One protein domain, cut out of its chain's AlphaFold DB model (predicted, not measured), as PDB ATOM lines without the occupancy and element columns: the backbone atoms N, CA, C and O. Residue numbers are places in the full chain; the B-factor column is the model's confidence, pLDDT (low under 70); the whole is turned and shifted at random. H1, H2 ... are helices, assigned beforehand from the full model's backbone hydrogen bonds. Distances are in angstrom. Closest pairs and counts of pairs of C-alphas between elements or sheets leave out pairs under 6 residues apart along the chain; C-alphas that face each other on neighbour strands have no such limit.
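AT A GLANCE: This is residues 131 to 216 of the 216 residues of a protein of Pseudocercospora eumusae (UniProt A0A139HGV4). A long helix, H4, runs through the model with H1 crossing its first half on one side at about a right angle, while on the other side of H4 lie the short H5 and, farther off and apart from H4, H6, which runs in much the same direction as H4. Two short helices, H2 and H3, lead from the end of H1 round to the start of H4, with corners where H2 meets H3 and H3 meets H4, and H2 packs on H6. The printed part has 86 residues with six named helices, in the order H1 to H6, and no named strand; its class is all helix. It is compact, with a radius of gyration of the C-alphas of 12.6 A, and its C-alphas span 33 by 31 by 26 A.

IN THESE COORDINATES: H1 is residues 131 to 142, 16.2 A long from its first C-alpha at (65.500, 0.320, -7.306) to its last at (52.764, 10.024, -9.443). H2 is residues 144 to 148, 6.2 A long, and H3 is residues 151 to 158, 10.6 A long. H4, the longest helix, is residues 161 to 179; it measures 26.6 A and begins with C-alpha 161 at (54.367, -0.954, -23.927). H5 is residues 186 to 192, 10.2 A long. H6 is residues 200 to 211, 16.6 A long, and ends with C-alpha 211 at (38.150, 9.040, -7.160).

HOW THE PARTS SIT: H4 is the hub, touching three helices. With residues 163 to 171 alone it touches H1, about perpendicular at 75 degrees; the closest C-alphas, of Ala 137 and Val 167, are 4.7 A apart. H4 and H3 only just touch, with 3 pairs of C-alphas within 8 A, and only at the corner by their link; the closest C-alphas, of Leu 157 and Tyr 164, are 6.1 A apart, and the lines are about perpendicular at 86 degrees. H4 and H5 also only just touch, with 3 pairs of C-alphas within 8 A, opposite ways at a steep tilt of 65 degrees; the closest C-alphas, of Arg 169 and Leu 186, are 7.0 A apart. H2 and H3 only just touch, with 3 such pairs, and only at the corner; C-alphas 147 and 153 come closest, at 5.2 A. H2 touches H6, where the closest C-alphas, of Leu 148 and Arg 202, are 6.4 A apart. H5 and H6 are close but not clearly touching, with C-alphas 192 and 201 closest at 7.1 A. H1 and H2 meet only through their link. Among the pairs that are apart are H4 and H6, and H1 and H6. In H1, H2, H3, H4, H5 and H6 every O i to N i+4 pair is within hydrogen-bond range.

THE WHOLE: The two C-alphas farthest apart, of Val 152 and Gly 180, are 34.1 A from each other. The printed part has no cut and ends at Asp 216, the chain's last residue. The links from H1 to H2, H2 to H3 and H3 to H4 are tight, those from H4 to H5 and H5 to H6 are short, and no link is long. The mean pLDDT of the printed part is 76.4; residues 178 to 203 and 205 to 216 are under 70.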
ATOM      1  N   VAL A 131      65.947  -0.810  -8.134       91.12
ATOM      2  CA  VAL A 131      65.500   0.320  -7.306       91.12
ATOM      3  C   VAL A 131      65.345   1.582  -8.153       91.12
ATOM      4  O   VAL A 131      64.362   2.307  -8.011       91.12
ATOM      5  N   ILE A 132      66.272   1.824  -9.084       91.50
ATOM      6  CA  ILE A 132      66.215   2.976  -9.990       91.50
ATOM      7  C   ILE A 132      65.047   2.829 -10.970       91.50
ATOM      8  O   ILE A 132      64.286   3.779 -11.155       91.50
ATOM      9  N   LEU A 133      64.842   1.636 -11.539       93.00
ATOM     10  CA  LEU A 133      63.696   1.359 -12.418       93.00
ATOM     11  C   LEU A 133      62.365   1.618 -11.709       93.00
ATOM     12  O   LEU A 133      61.508   2.333 -12.229       93.00
ATOM     13  N   GLN A 134      62.216   1.078 -10.498       91.12
ATOM     14  CA  GLN A 134      61.009   1.242  -9.695       91.12
ATOM     15  C   GLN A 134      60.795   2.697  -9.277       91.12
ATOM     16  O   GLN A 134      59.657   3.163  -9.288       91.12
ATOM     17  N   CYS A 135      61.867   3.430  -8.960       91.06
ATOM     18  CA  CYS A 135      61.805   4.858  -8.663       91.06
ATOM     19  C   CYS A 135      61.211   5.640  -9.842       91.06
ATOM     20  O   CYS A 135      60.255   6.391  -9.661       91.06
ATOM     21  N   TYR A 136      61.694   5.405 -11.065       93.50
ATOM     22  CA  TYR A 136      61.171   6.092 -12.248       93.50
ATOM     23  C   TYR A 136      59.759   5.647 -12.627       93.50
ATOM     24  O   TYR A 136      58.945   6.492 -12.985       93.50
ATOM     25  N   ALA A 137      59.426   4.358 -12.517       93.88
ATOM     26  CA  ALA A 137      58.055   3.889 -12.727       93.88
ATOM     27  C   ALA A 137      57.078   4.556 -11.742       93.88
ATOM     28  O   ALA A 137      56.041   5.085 -12.147       93.88
ATOM     29  N   ARG A 138      57.463   4.629 -10.462       91.19
ATOM     30  CA  ARG A 138      56.727   5.339  -9.410       91.19
ATOM     31  C   ARG A 138      56.588   6.828  -9.707       91.19
ATOM     32  O   ARG A 138      55.506   7.385  -9.553       91.19
ATOM     33  N   CYS A 139      57.663   7.493 -10.117       90.81
ATOM     34  CA  CYS A 139      57.624   8.917 -10.445       90.81
ATOM     35  C   CYS A 139      56.693   9.198 -11.622       90.81
ATOM     36  O   CYS A 139      55.867  10.102 -11.512       90.81
ATOM     37  N   THR A 140      56.757   8.389 -12.682       93.38
ATOM     38  CA  THR A 140      55.844   8.468 -13.830       93.38
ATOM     39  C   THR A 140      54.390   8.243 -13.411       93.38
ATOM     40  O   THR A 140      53.513   9.002 -13.820       93.38
ATOM     41  N   TYR A 141      54.126   7.278 -12.527       90.38
ATOM     42  CA  TYR A 141      52.795   7.074 -11.948       90.38
ATOM     43  C   TYR A 141      52.313   8.290 -11.132       90.38
ATOM     44  O   TYR A 141      51.195   8.773 -11.309       90.38
ATOM     45  N   LYS A 142      53.154   8.865 -10.267       88.81
ATOM     46  CA  LYS A 142      52.764  10.024  -9.443       88.81
ATOM     47  C   LYS A 142      52.341  11.231 -10.275       88.81
ATOM     48  O   LYS A 142      51.470  11.998  -9.854       88.81
ATOM     49  N   ILE A 143      52.931  11.387 -11.457       89.56
ATOM     50  CA  ILE A 143      52.594  12.453 -12.401       89.56
ATOM     51  C   ILE A 143      51.554  12.037 -13.450       89.56
ATOM     52  O   ILE A 143      51.202  12.847 -14.305       89.56
ATOM     53  N   PHE A 144      51.022  10.816 -13.380       85.94
ATOM     54  CA  PHE A 144      50.173  10.222 -14.413       85.94
ATOM     55  C   PHE A 144      48.933  11.060 -14.728       85.94
ATOM     56  O   PHE A 144      48.588  11.225 -15.891       85.94
ATOM     57  N   ARG A 145      48.328  11.710 -13.721       84.31
ATOM     58  CA  ARG A 145      47.215  12.652 -13.944       84.31
ATOM     59  C   ARG A 145      47.568  13.759 -14.940       84.31
ATOM     60  O   ARG A 145      46.747  14.117 -15.768       84.31
ATOM     61  N   TYR A 146      48.794  14.277 -14.878       88.38
ATOM     62  CA  TYR A 146      49.261  15.320 -15.784       88.38
ATOM     63  C   TYR A 146      49.580  14.750 -17.164       88.38
ATOM     64  O   TYR A 146      49.298  15.401 -18.162       88.38
ATOM     65  N   ILE A 147      50.101  13.519 -17.219       88.75
ATOM     66  CA  ILE A 147      50.347  12.793 -18.473       88.75
ATOM     67  C   ILE A 147      49.036  12.591 -19.241       88.75
ATOM     68  O   ILE A 147      49.004  12.799 -20.447       88.75
ATOM     69  N   LEU A 148      47.941  12.246 -18.558       85.81
ATOM     70  CA  LEU A 148      46.639  12.030 -19.201       85.81
ATOM     71  C   LEU A 148      46.080  13.301 -19.873       85.81
ATOM     72  O   LEU A 148      45.318  13.192 -20.834       85.81
ATOM     73  N   HIS A 149      46.478  14.486 -19.395       86.50
ATOM     74  CA  HIS A 149      46.133  15.785 -19.984       86.50
ATOM     75  C   HIS A 149      47.153  16.292 -21.024       86.50
ATOM     76  O   HIS A 149      46.905  17.320 -21.651       86.50
ATOM     77  N   ASP A 150      48.289  15.616 -21.205       88.75
ATOM     78  CA  ASP A 150      49.340  15.983 -22.161       88.75
ATOM     79  C   ASP A 150      49.415  14.935 -23.274       88.75
ATOM     80  O   ASP A 150      50.032  13.887 -23.096       88.75
ATOM     81  N   ASP A 151      48.829  15.212 -24.443       90.38
ATOM     82  CA  ASP A 151      48.796  14.258 -25.563       90.38
ATOM     83  C   ASP A 151      50.181  13.743 -25.956       90.38
ATOM     84  O   ASP A 151      50.344  12.554 -26.231       90.38
ATOM     85  N   VAL A 152      51.188  14.619 -25.931       92.69
ATOM     86  CA  VAL A 152      52.572  14.247 -26.243       92.69
ATOM     87  C   VAL A 152      53.140  13.344 -25.151       92.69
ATOM     88  O   VAL A 152      53.802  12.359 -25.459       92.69
ATOM     89  N   GLY A 153      52.880  13.654 -23.879       92.69
ATOM     90  CA  GLY A 153      53.286  12.821 -22.750       92.69
ATOM     91  C   GLY A 153      52.629  11.441 -22.786       92.69
ATOM     92  O   GLY A 153      53.312  10.435 -22.597       92.69
ATOM     93  N   TRP A 154      51.329  11.376 -23.080       91.44
ATOM     94  CA  TRP A 154      50.605  10.116 -23.228       91.44
ATOM     95  C   TRP A 154      51.156   9.272 -24.373       91.44
ATOM     96  O   TRP A 154      51.503   8.114 -24.153       91.44
ATOM     97  N   GLN A 155      51.273   9.855 -25.571       92.50
ATOM     98  CA  GLN A 155      51.854   9.171 -26.727       92.50
ATOM     99  C   GLN A 155      53.263   8.681 -26.410       92.50
ATOM    100  O   GLN A 155      53.587   7.529 -26.680       92.50
ATOM    101  N   LEU A 156      54.084   9.527 -25.782       93.94
ATOM    102  CA  LEU A 156      55.425   9.141 -25.384       93.94
ATOM    103  C   LEU A 156      55.382   7.918 -24.475       93.94
ATOM    104  O   LEU A 156      56.073   6.958 -24.773       93.94
ATOM    105  N   LEU A 157      54.551   7.901 -23.428       93.69
ATOM    106  CA  LEU A 157      54.463   6.767 -22.507       93.69
ATOM    107  C   LEU A 157      54.032   5.469 -23.208       93.69
ATOM    108  O   LEU A 157      54.640   4.424 -22.966       93.69
ATOM    109  N   THR A 158      53.034   5.531 -24.092       91.25
ATOM    110  CA  THR A 158      52.494   4.348 -24.781       91.25
ATOM    111  C   THR A 158      53.400   3.808 -25.889       91.25
ATOM    112  O   THR A 158      53.273   2.636 -26.240       91.25
ATOM    113  N   LEU A 159      54.375   4.588 -26.380       92.31
ATOM    114  CA  LEU A 159      55.402   4.107 -27.321       92.31
ATOM    115  C   LEU A 159      56.287   2.987 -26.749       92.31
ATOM    116  O   LEU A 159      56.928   2.272 -27.517       92.31
ATOM    117  N   SER A 160      56.328   2.811 -25.424       93.75
ATOM    118  CA  SER A 160      57.034   1.702 -24.773       93.75
ATOM    119  C   SER A 160      56.053   0.852 -23.959       93.75
ATOM    120  O   SER A 160      55.886   1.093 -22.760       93.75
ATOM    121  N   PRO A 161      55.399  -0.151 -24.581       91.75
ATOM    122  CA  PRO A 161      54.367  -0.954 -23.927       91.75
ATOM    123  C   PRO A 161      54.849  -1.644 -22.651       91.75
ATOM    124  O   PRO A 161      54.103  -1.731 -21.679       91.75
ATOM    125  N   ASP A 162      56.098  -2.113 -22.622       92.38
ATOM    126  CA  ASP A 162      56.637  -2.793 -21.444       92.38
ATOM    127  C   ASP A 162      56.876  -1.821 -20.281       92.38
ATOM    128  O   ASP A 162      56.550  -2.137 -19.137       92.38
ATOM    129  N   TYR A 163      57.397  -0.621 -20.565       95.19
ATOM    130  CA  TYR A 163      57.560   0.403 -19.534       95.19
ATOM    131  C   TYR A 163      56.203   0.922 -19.047       95.19
ATOM    132  O   TYR A 163      56.007   1.103 -17.848       95.19
ATOM    133  N   TYR A 164      55.239   1.098 -19.952       92.56
ATOM    134  CA  TYR A 164      53.867   1.444 -19.590       92.56
ATOM    135  C   TYR A 164      53.247   0.404 -18.645       92.56
ATOM    136  O   TYR A 164      52.739   0.773 -17.587       92.56
ATOM    137  N   LYS A 165      53.354  -0.894 -18.965       90.19
ATOM    138  CA  LYS A 165      52.895  -1.977 -18.077       90.19
ATOM    139  C   LYS A 165      53.551  -1.908 -16.703       90.19
ATOM    140  O   LYS A 165      52.873  -2.101 -15.701       90.19
ATOM    141  N   GLU A 166      54.842  -1.594 -16.645       92.88
ATOM    142  CA  GLU A 166      55.563  -1.435 -15.382       92.88
ATOM    143  C   GLU A 166      55.050  -0.243 -14.556       92.88
ATOM    144  O   GLU A 166      54.857  -0.368 -13.345       92.88
ATOM    145  N   VAL A 167      54.763   0.894 -15.198       92.81
ATOM    146  CA  VAL A 167      54.133   2.055 -14.545       92.81
ATOM    147  C   VAL A 167      52.754   1.682 -13.997       92.81
ATOM    148  O   VAL A 167      52.449   2.003 -12.850       92.81
ATOM    149  N   MET A 168      51.943   0.964 -14.777       88.06
ATOM    150  CA  MET A 168      50.605   0.533 -14.359       88.06
ATOM    151  C   MET A 168      50.647  -0.489 -13.223       88.06
ATOM    152  O   MET A 168      49.881  -0.372 -12.269       88.06
ATOM    153  N   ARG A 169      51.580  -1.445 -13.269       87.62
ATOM    154  CA  ARG A 169      51.831  -2.385 -12.172       87.62
ATOM    155  C   ARG A 169      52.183  -1.635 -10.889       87.62
ATOM    156  O   ARG A 169      51.630  -1.941  -9.840       87.62
ATOM    157  N   LYS A 170      53.056  -0.624 -10.968       87.06
ATOM    158  CA  LYS A 170      53.398   0.215  -9.809       87.06
ATOM    159  C   LYS A 170      52.229   1.040  -9.289       87.06
ATOM    160  O   LYS A 170      52.074   1.145  -8.078       87.06
ATOM    161  N   ALA A 171      51.400   1.575 -10.178       84.94
ATOM    162  CA  ALA A 171      50.179   2.269  -9.794       84.94
ATOM    163  C   ALA A 171      49.224   1.350  -9.015       84.94
ATOM    164  O   ALA A 171      48.682   1.749  -7.991       84.94
ATOM    165  N   TYR A 172      49.058   0.115  -9.492       81.31
ATOM    166  CA  TYR A 172      48.224  -0.903  -8.859       81.31
ATOM    167  C   TYR A 172      48.754  -1.321  -7.483       81.31
ATOM    168  O   TYR A 172      47.988  -1.370  -6.528       81.31
ATOM    169  N   GLU A 173      50.062  -1.566  -7.364       83.19
ATOM    170  CA  GLU A 173      50.707  -1.897  -6.084       83.19
ATOM    171  C   GLU A 173      50.491  -0.798  -5.039       83.19
ATOM    172  O   GLU A 173      50.042  -1.094  -3.937       83.19
ATOM    173  N   GLU A 174      50.730   0.470  -5.397       79.62
ATOM    174  CA  GLU A 174      50.502   1.584  -4.466       79.62
ATOM    175  C   GLU A 174      49.017   1.770  -4.121       79.62
ATOM    176  O   GLU A 174      48.697   2.200  -3.020       79.62
ATOM    177  N   HIS A 175      48.098   1.453  -5.035       72.62
ATOM    178  CA  HIS A 175      46.662   1.548  -4.772       72.62
ATOM    179  C   HIS A 175      46.168   0.447  -3.824       72.62
ATOM    180  O   HIS A 175      45.451   0.744  -2.873       72.62
ATOM    181  N   LEU A 176      46.613  -0.801  -4.021       70.12
ATOM    182  CA  LEU A 176      46.326  -1.910  -3.104       70.12
ATOM    183  C   LEU A 176      46.859  -1.648  -1.691       70.12
ATOM    184  O   LEU A 176      46.192  -1.973  -0.711       70.12
ATOM    185  N   GLU A 177      48.057  -1.063  -1.583       70.00
ATOM    186  CA  GLU A 177      48.640  -0.668  -0.296       70.00
ATOM    187  C   GLU A 177      47.786   0.379   0.439       70.00
ATOM    188  O   GLU A 177      47.779   0.394   1.670       70.00
ATOM    189  N   LEU A 178      47.067   1.237  -0.295       65.81
ATOM    190  CA  LEU A 178      46.223   2.293   0.268       65.81
ATOM    191  C   LEU A 178      44.812   1.806   0.629       65.81
ATOM    192  O   LEU A 178      44.287   2.219   1.659       65.81
ATOM    193  N   GLU A 179      44.198   0.950  -0.191       63.34
ATOM    194  CA  GLU A 179      42.780   0.588  -0.036       63.34
ATOM    195  C   GLU A 179      42.534  -0.687   0.786       63.34
ATOM    196  O   GLU A 179      41.411  -0.915   1.226       63.34
ATOM    197  N   GLY A 180      43.550  -1.529   1.027       59.06
ATOM    198  CA  GLY A 180      43.421  -2.743   1.855       59.06
ATOM    199  C   GLY A 180      42.480  -3.832   1.304       59.06
ATOM    200  O   GLY A 180      42.375  -4.906   1.896       59.06
ATOM    201  N   GLU A 181      41.827  -3.581   0.168       56.66
ATOM    202  CA  GLU A 181      40.881  -4.458  -0.520       56.66
ATOM    203  C   GLU A 181      41.512  -5.046  -1.802       56.66
ATOM    204  O   GLU A 181      42.308  -4.385  -2.475       56.66
ATOM    205  N   PRO A 182      41.176  -6.292  -2.183       51.50
ATOM    206  CA  PRO A 182      41.665  -6.900  -3.413       51.50
ATOM    207  C   PRO A 182      40.966  -6.281  -4.632       51.50
ATOM    208  O   PRO A 182      39.820  -6.595  -4.951       51.50
ATOM    209  N   VAL A 183      41.678  -5.409  -5.341       54.12
ATOM    210  CA  VAL A 183      41.236  -4.865  -6.630       54.12
ATOM    211  C   VAL A 183      41.243  -5.969  -7.707       54.12
ATOM    212  O   VAL A 183      41.947  -6.976  -7.599       54.12
ATOM    213  N   SER A 184      40.425  -5.769  -8.749       61.03
ATOM    214  CA  SER A 184      40.452  -6.505 -10.028       61.03
ATOM    215  C   SER A 184      41.885  -6.828 -10.471       61.03
ATOM    216  O   SER A 184      42.775  -5.985 -10.363       61.03
ATOM    217  N   SER A 185      42.116  -8.054 -10.954       68.88
ATOM    218  CA  SER A 185      43.467  -8.555 -11.250       68.88
ATOM    219  C   SER A 185      44.247  -7.613 -12.185       68.88
ATOM    220  O   SER A 185      43.658  -6.934 -13.025       68.88
ATOM    221  N   LEU A 186      45.585  -7.591 -12.095       65.69
ATOM    222  CA  LEU A 186      46.437  -6.801 -13.004       65.69
ATOM    223  C   LEU A 186      46.093  -7.057 -14.485       65.69
ATOM    224  O   LEU A 186      46.153  -6.141 -15.300       65.69
ATOM    225  N   GLU A 187      45.699  -8.288 -14.813       67.50
ATOM    226  CA  GLU A 187      45.258  -8.714 -16.144       67.50
ATOM    227  C   GLU A 187      43.928  -8.073 -16.558       67.50
ATOM    228  O   GLU A 187      43.768  -7.709 -17.717       67.50
ATOM    229  N   GLU A 188      43.007  -7.870 -15.617       68.06
ATOM    230  CA  GLU A 188      41.728  -7.189 -15.827       68.06
ATOM    231  C   GLU A 188      41.898  -5.668 -15.943       68.06
ATOM    232  O   GLU A 188      41.256  -5.033 -16.775       68.06
ATOM    233  N   MET A 189      42.824  -5.065 -15.184       66.44
ATOM    234  CA  MET A 189      43.252  -3.691 -15.477       66.44
ATOM    235  C   MET A 189      43.852  -3.617 -16.878       66.44
ATOM    236  O   MET A 189      43.485  -2.741 -17.654       66.44
ATOM    237  N   MET A 190      44.742  -4.551 -17.218       67.25
ATOM    238  CA  MET A 190      45.414  -4.564 -18.510       67.25
ATOM    239  C   MET A 190      44.496  -4.825 -19.706       67.25
ATOM    240  O   MET A 190      44.762  -4.282 -20.777       67.25
ATOM    241  N   SER A 191      43.432  -5.611 -19.546       68.12
ATOM    242  CA  SER A 191      42.475  -5.903 -20.617       68.12
ATOM    243  C   SER A 191      41.605  -4.695 -20.966       68.12
ATOM    244  O   SER A 191      41.346  -4.469 -22.144       68.12
ATOM    245  N   ILE A 192      41.266  -3.846 -19.987       62.59
ATOM    246  CA  ILE A 192      40.608  -2.544 -20.214       62.59
ATOM    247  C   ILE A 192      41.476  -1.624 -21.100       62.59
ATOM    248  O   ILE A 192      40.963  -0.716 -21.749       62.59
ATOM    249  N   PHE A 193      42.794  -1.856 -21.158       57.78
ATOM    250  CA  PHE A 193      43.735  -1.088 -21.983       57.78
ATOM    251  C   PHE A 193      43.929  -1.643 -23.401       57.78
ATOM    252  O   PHE A 193      44.648  -1.021 -24.182       57.78
ATOM    253  N   ALA A 194      43.353  -2.807 -23.724       58.69
ATOM    254  CA  ALA A 194      43.504  -3.453 -25.029       58.69
ATOM    255  C   ALA A 194      42.405  -3.071 -26.038       58.69
ATOM    256  O   ALA A 194      42.617  -3.271 -27.232       58.69
ATOM    257  N   ASP A 195      41.275  -2.515 -25.581       55.19
ATOM    258  CA  ASP A 195      40.184  -2.069 -26.457       55.19
ATOM    259  C   ASP A 195      40.425  -0.641 -26.980       55.19
ATOM    260  O   ASP A 195      40.721   0.296 -26.232       55.19
ATOM    261  N   GLU A 196      40.340  -0.506 -28.303       55.00
ATOM    262  CA  GLU A 196      40.662   0.690 -29.080       55.00
ATOM    263  C   GLU A 196      39.654   1.829 -28.853       55.00
ATOM    264  O   GLU A 196      38.577   1.842 -29.433       55.00
ATOM    265  N   ASP A 197      40.029   2.821 -28.045       54.53
ATOM    266  CA  ASP A 197      40.124   4.222 -28.477       54.53
ATOM    267  C   ASP A 197      40.820   5.027 -27.373       54.53
ATOM    268  O   ASP A 197      40.369   5.105 -26.227       54.53
ATOM    269  N   GLY A 198      41.960   5.639 -27.706       62.44
ATOM    270  CA  GLY A 198      42.911   6.175 -26.723       62.44
ATOM    271  C   GLY A 198      42.382   7.295 -25.818       62.44
ATOM    272  O   GLY A 198      43.106   7.720 -24.924       62.44
ATOM    273  N   TRP A 199      41.161   7.790 -26.035       60.88
ATOM    274  CA  TRP A 199      40.494   8.780 -25.191       60.88
ATOM    275  C   TRP A 199      39.540   8.153 -24.161       60.88
ATOM    276  O   TRP A 199      39.546   8.573 -23.004       60.88
ATOM    277  N   GLU A 200      38.774   7.116 -24.517       66.06
ATOM    278  CA  GLU A 200      37.860   6.457 -23.572       66.06
ATOM    279  C   GLU A 200      38.634   5.705 -22.483       66.06
ATOM    280  O   GLU A 200      38.349   5.874 -21.293       66.06
ATOM    281  N   SER A 201      39.709   4.998 -22.849       67.62
ATOM    282  CA  SER A 201      40.601   4.353 -21.874       67.62
ATOM    283  C   SER A 201      41.254   5.381 -20.937       67.62
ATOM    284  O   SER A 201      41.416   5.120 -19.742       67.62
ATOM    285  N   ARG A 202      41.582   6.586 -21.439       69.12
ATOM    286  CA  ARG A 202      42.094   7.694 -20.608       69.12
ATOM    287  C   ARG A 202      41.038   8.208 -19.636       69.12
ATOM    288  O   ARG A 202      41.380   8.451 -18.482       69.12
ATOM    289  N   ILE A 203      39.781   8.356 -20.060       67.19
ATOM    290  CA  ILE A 203      38.683   8.782 -19.181       67.19
ATOM    291  C   ILE A 203      38.468   7.765 -18.058       67.19
ATOM    292  O   ILE A 203      38.372   8.163 -16.897       67.19
ATOM    293  N   VAL A 204      38.443   6.466 -18.368       71.38
ATOM    294  CA  VAL A 204      38.299   5.406 -17.355       71.38
ATOM    295  C   VAL A 204      39.460   5.451 -16.352       71.38
ATOM    296  O   VAL A 204      39.238   5.383 -15.140       71.38
ATOM    297  N   LEU A 205      40.692   5.647 -16.836       67.38
ATOM    298  CA  LEU A 205      41.876   5.837 -15.992       67.38
ATOM    299  C   LEU A 205      41.758   7.082 -15.107       67.38
ATOM    300  O   LEU A 205      41.987   6.999 -13.900       67.38
ATOM    301  N   MET A 206      41.367   8.225 -15.676       66.94
ATOM    302  CA  MET A 206      41.128   9.455 -14.922       66.94
ATOM    303  C   MET A 206      40.088   9.227 -13.827       66.94
ATOM    304  O   MET A 206      40.332   9.582 -12.681       66.94
ATOM    305  N   GLN A 207      38.959   8.590 -14.136       69.81
ATOM    306  CA  GLN A 207      37.889   8.354 -13.168       69.81
ATOM    307  C   GLN A 207      38.328   7.454 -12.006       69.81
ATOM    308  O   GLN A 207      37.985   7.751 -10.862       69.81
ATOM    309  N   ARG A 208      39.117   6.402 -12.268       69.12
ATOM    310  CA  ARG A 208      39.660   5.527 -11.212       69.12
ATOM    311  C   ARG A 208      40.702   6.246 -10.348       69.12
ATOM    312  O   ARG A 208      40.579   6.253  -9.128       69.12
ATOM    313  N   PHE A 209      41.675   6.924 -10.957       63.31
ATOM    314  CA  PHE A 209      42.761   7.578 -10.211       63.31
ATOM    315  C   PHE A 209      42.378   8.916  -9.557       63.31
ATOM    316  O   PHE A 209      43.084   9.376  -8.656       63.31
ATOM    317  N   VAL A 210      41.297   9.566 -10.004       62.72
ATOM    318  CA  VAL A 210      40.771  10.802  -9.399       62.72
ATOM    319  C   VAL A 210      39.829  10.498  -8.232       62.72
ATOM    320  O   VAL A 210      39.839  11.251  -7.260       62.72
ATOM    321  N   ARG A 211      39.056   9.399  -8.269       60.81
ATOM    322  CA  ARG A 211      38.150   9.040  -7.160       60.81
ATOM    323  C   ARG A 211      38.889   8.687  -5.868       60.81
ATOM    324  O   ARG A 211      38.471   9.155  -4.820       60.81
ATOM    325  N   GLY A 212      40.018   7.981  -5.939       54.47
ATOM    326  CA  GLY A 212      40.773   7.550  -4.751       54.47
ATOM    327  C   GLY A 212      41.559   8.640  -4.000       54.47
ATOM    328  O   GLY A 212      42.347   8.309  -3.127       54.47
ATOM    329  N   ARG A 213      41.431   9.931  -4.350       52.78
ATOM    330  CA  ARG A 213      42.171  11.036  -3.691       52.78
ATOM    331  C   ARG A 213      41.305  12.186  -3.178       52.78
ATOM    332  O   ARG A 213      41.852  13.194  -2.750       52.78
ATOM    333  N   HIS A 214      39.981  12.066  -3.252       45.94
ATOM    334  CA  HIS A 214      39.059  13.115  -2.808       45.94
ATOM    335  C   HIS A 214      38.479  12.894  -1.401       45.94
ATOM    336  O   HIS A 214      37.630  13.683  -0.989       45.94
ATOM    337  N   GLU A 215      38.941  11.879  -0.665       44.34
ATOM    338  CA  GLU A 215      38.473  11.580   0.700       44.34
ATOM    339  C   GLU A 215      39.487  11.892   1.820       44.34
ATOM    340  O   GLU A 215      39.147  11.687   2.981       44.34
ATOM    341  N   ASP A 216      40.649  12.487   1.506       41.94
ATOM    342  CA  ASP A 216      41.639  12.972   2.493       41.94
ATOM    343  C   ASP A 216      41.896  14.488   2.394       41.94
ATOM    344  O   ASP A 216      42.154  14.987   1.269       41.94
TER     345      ASP A 216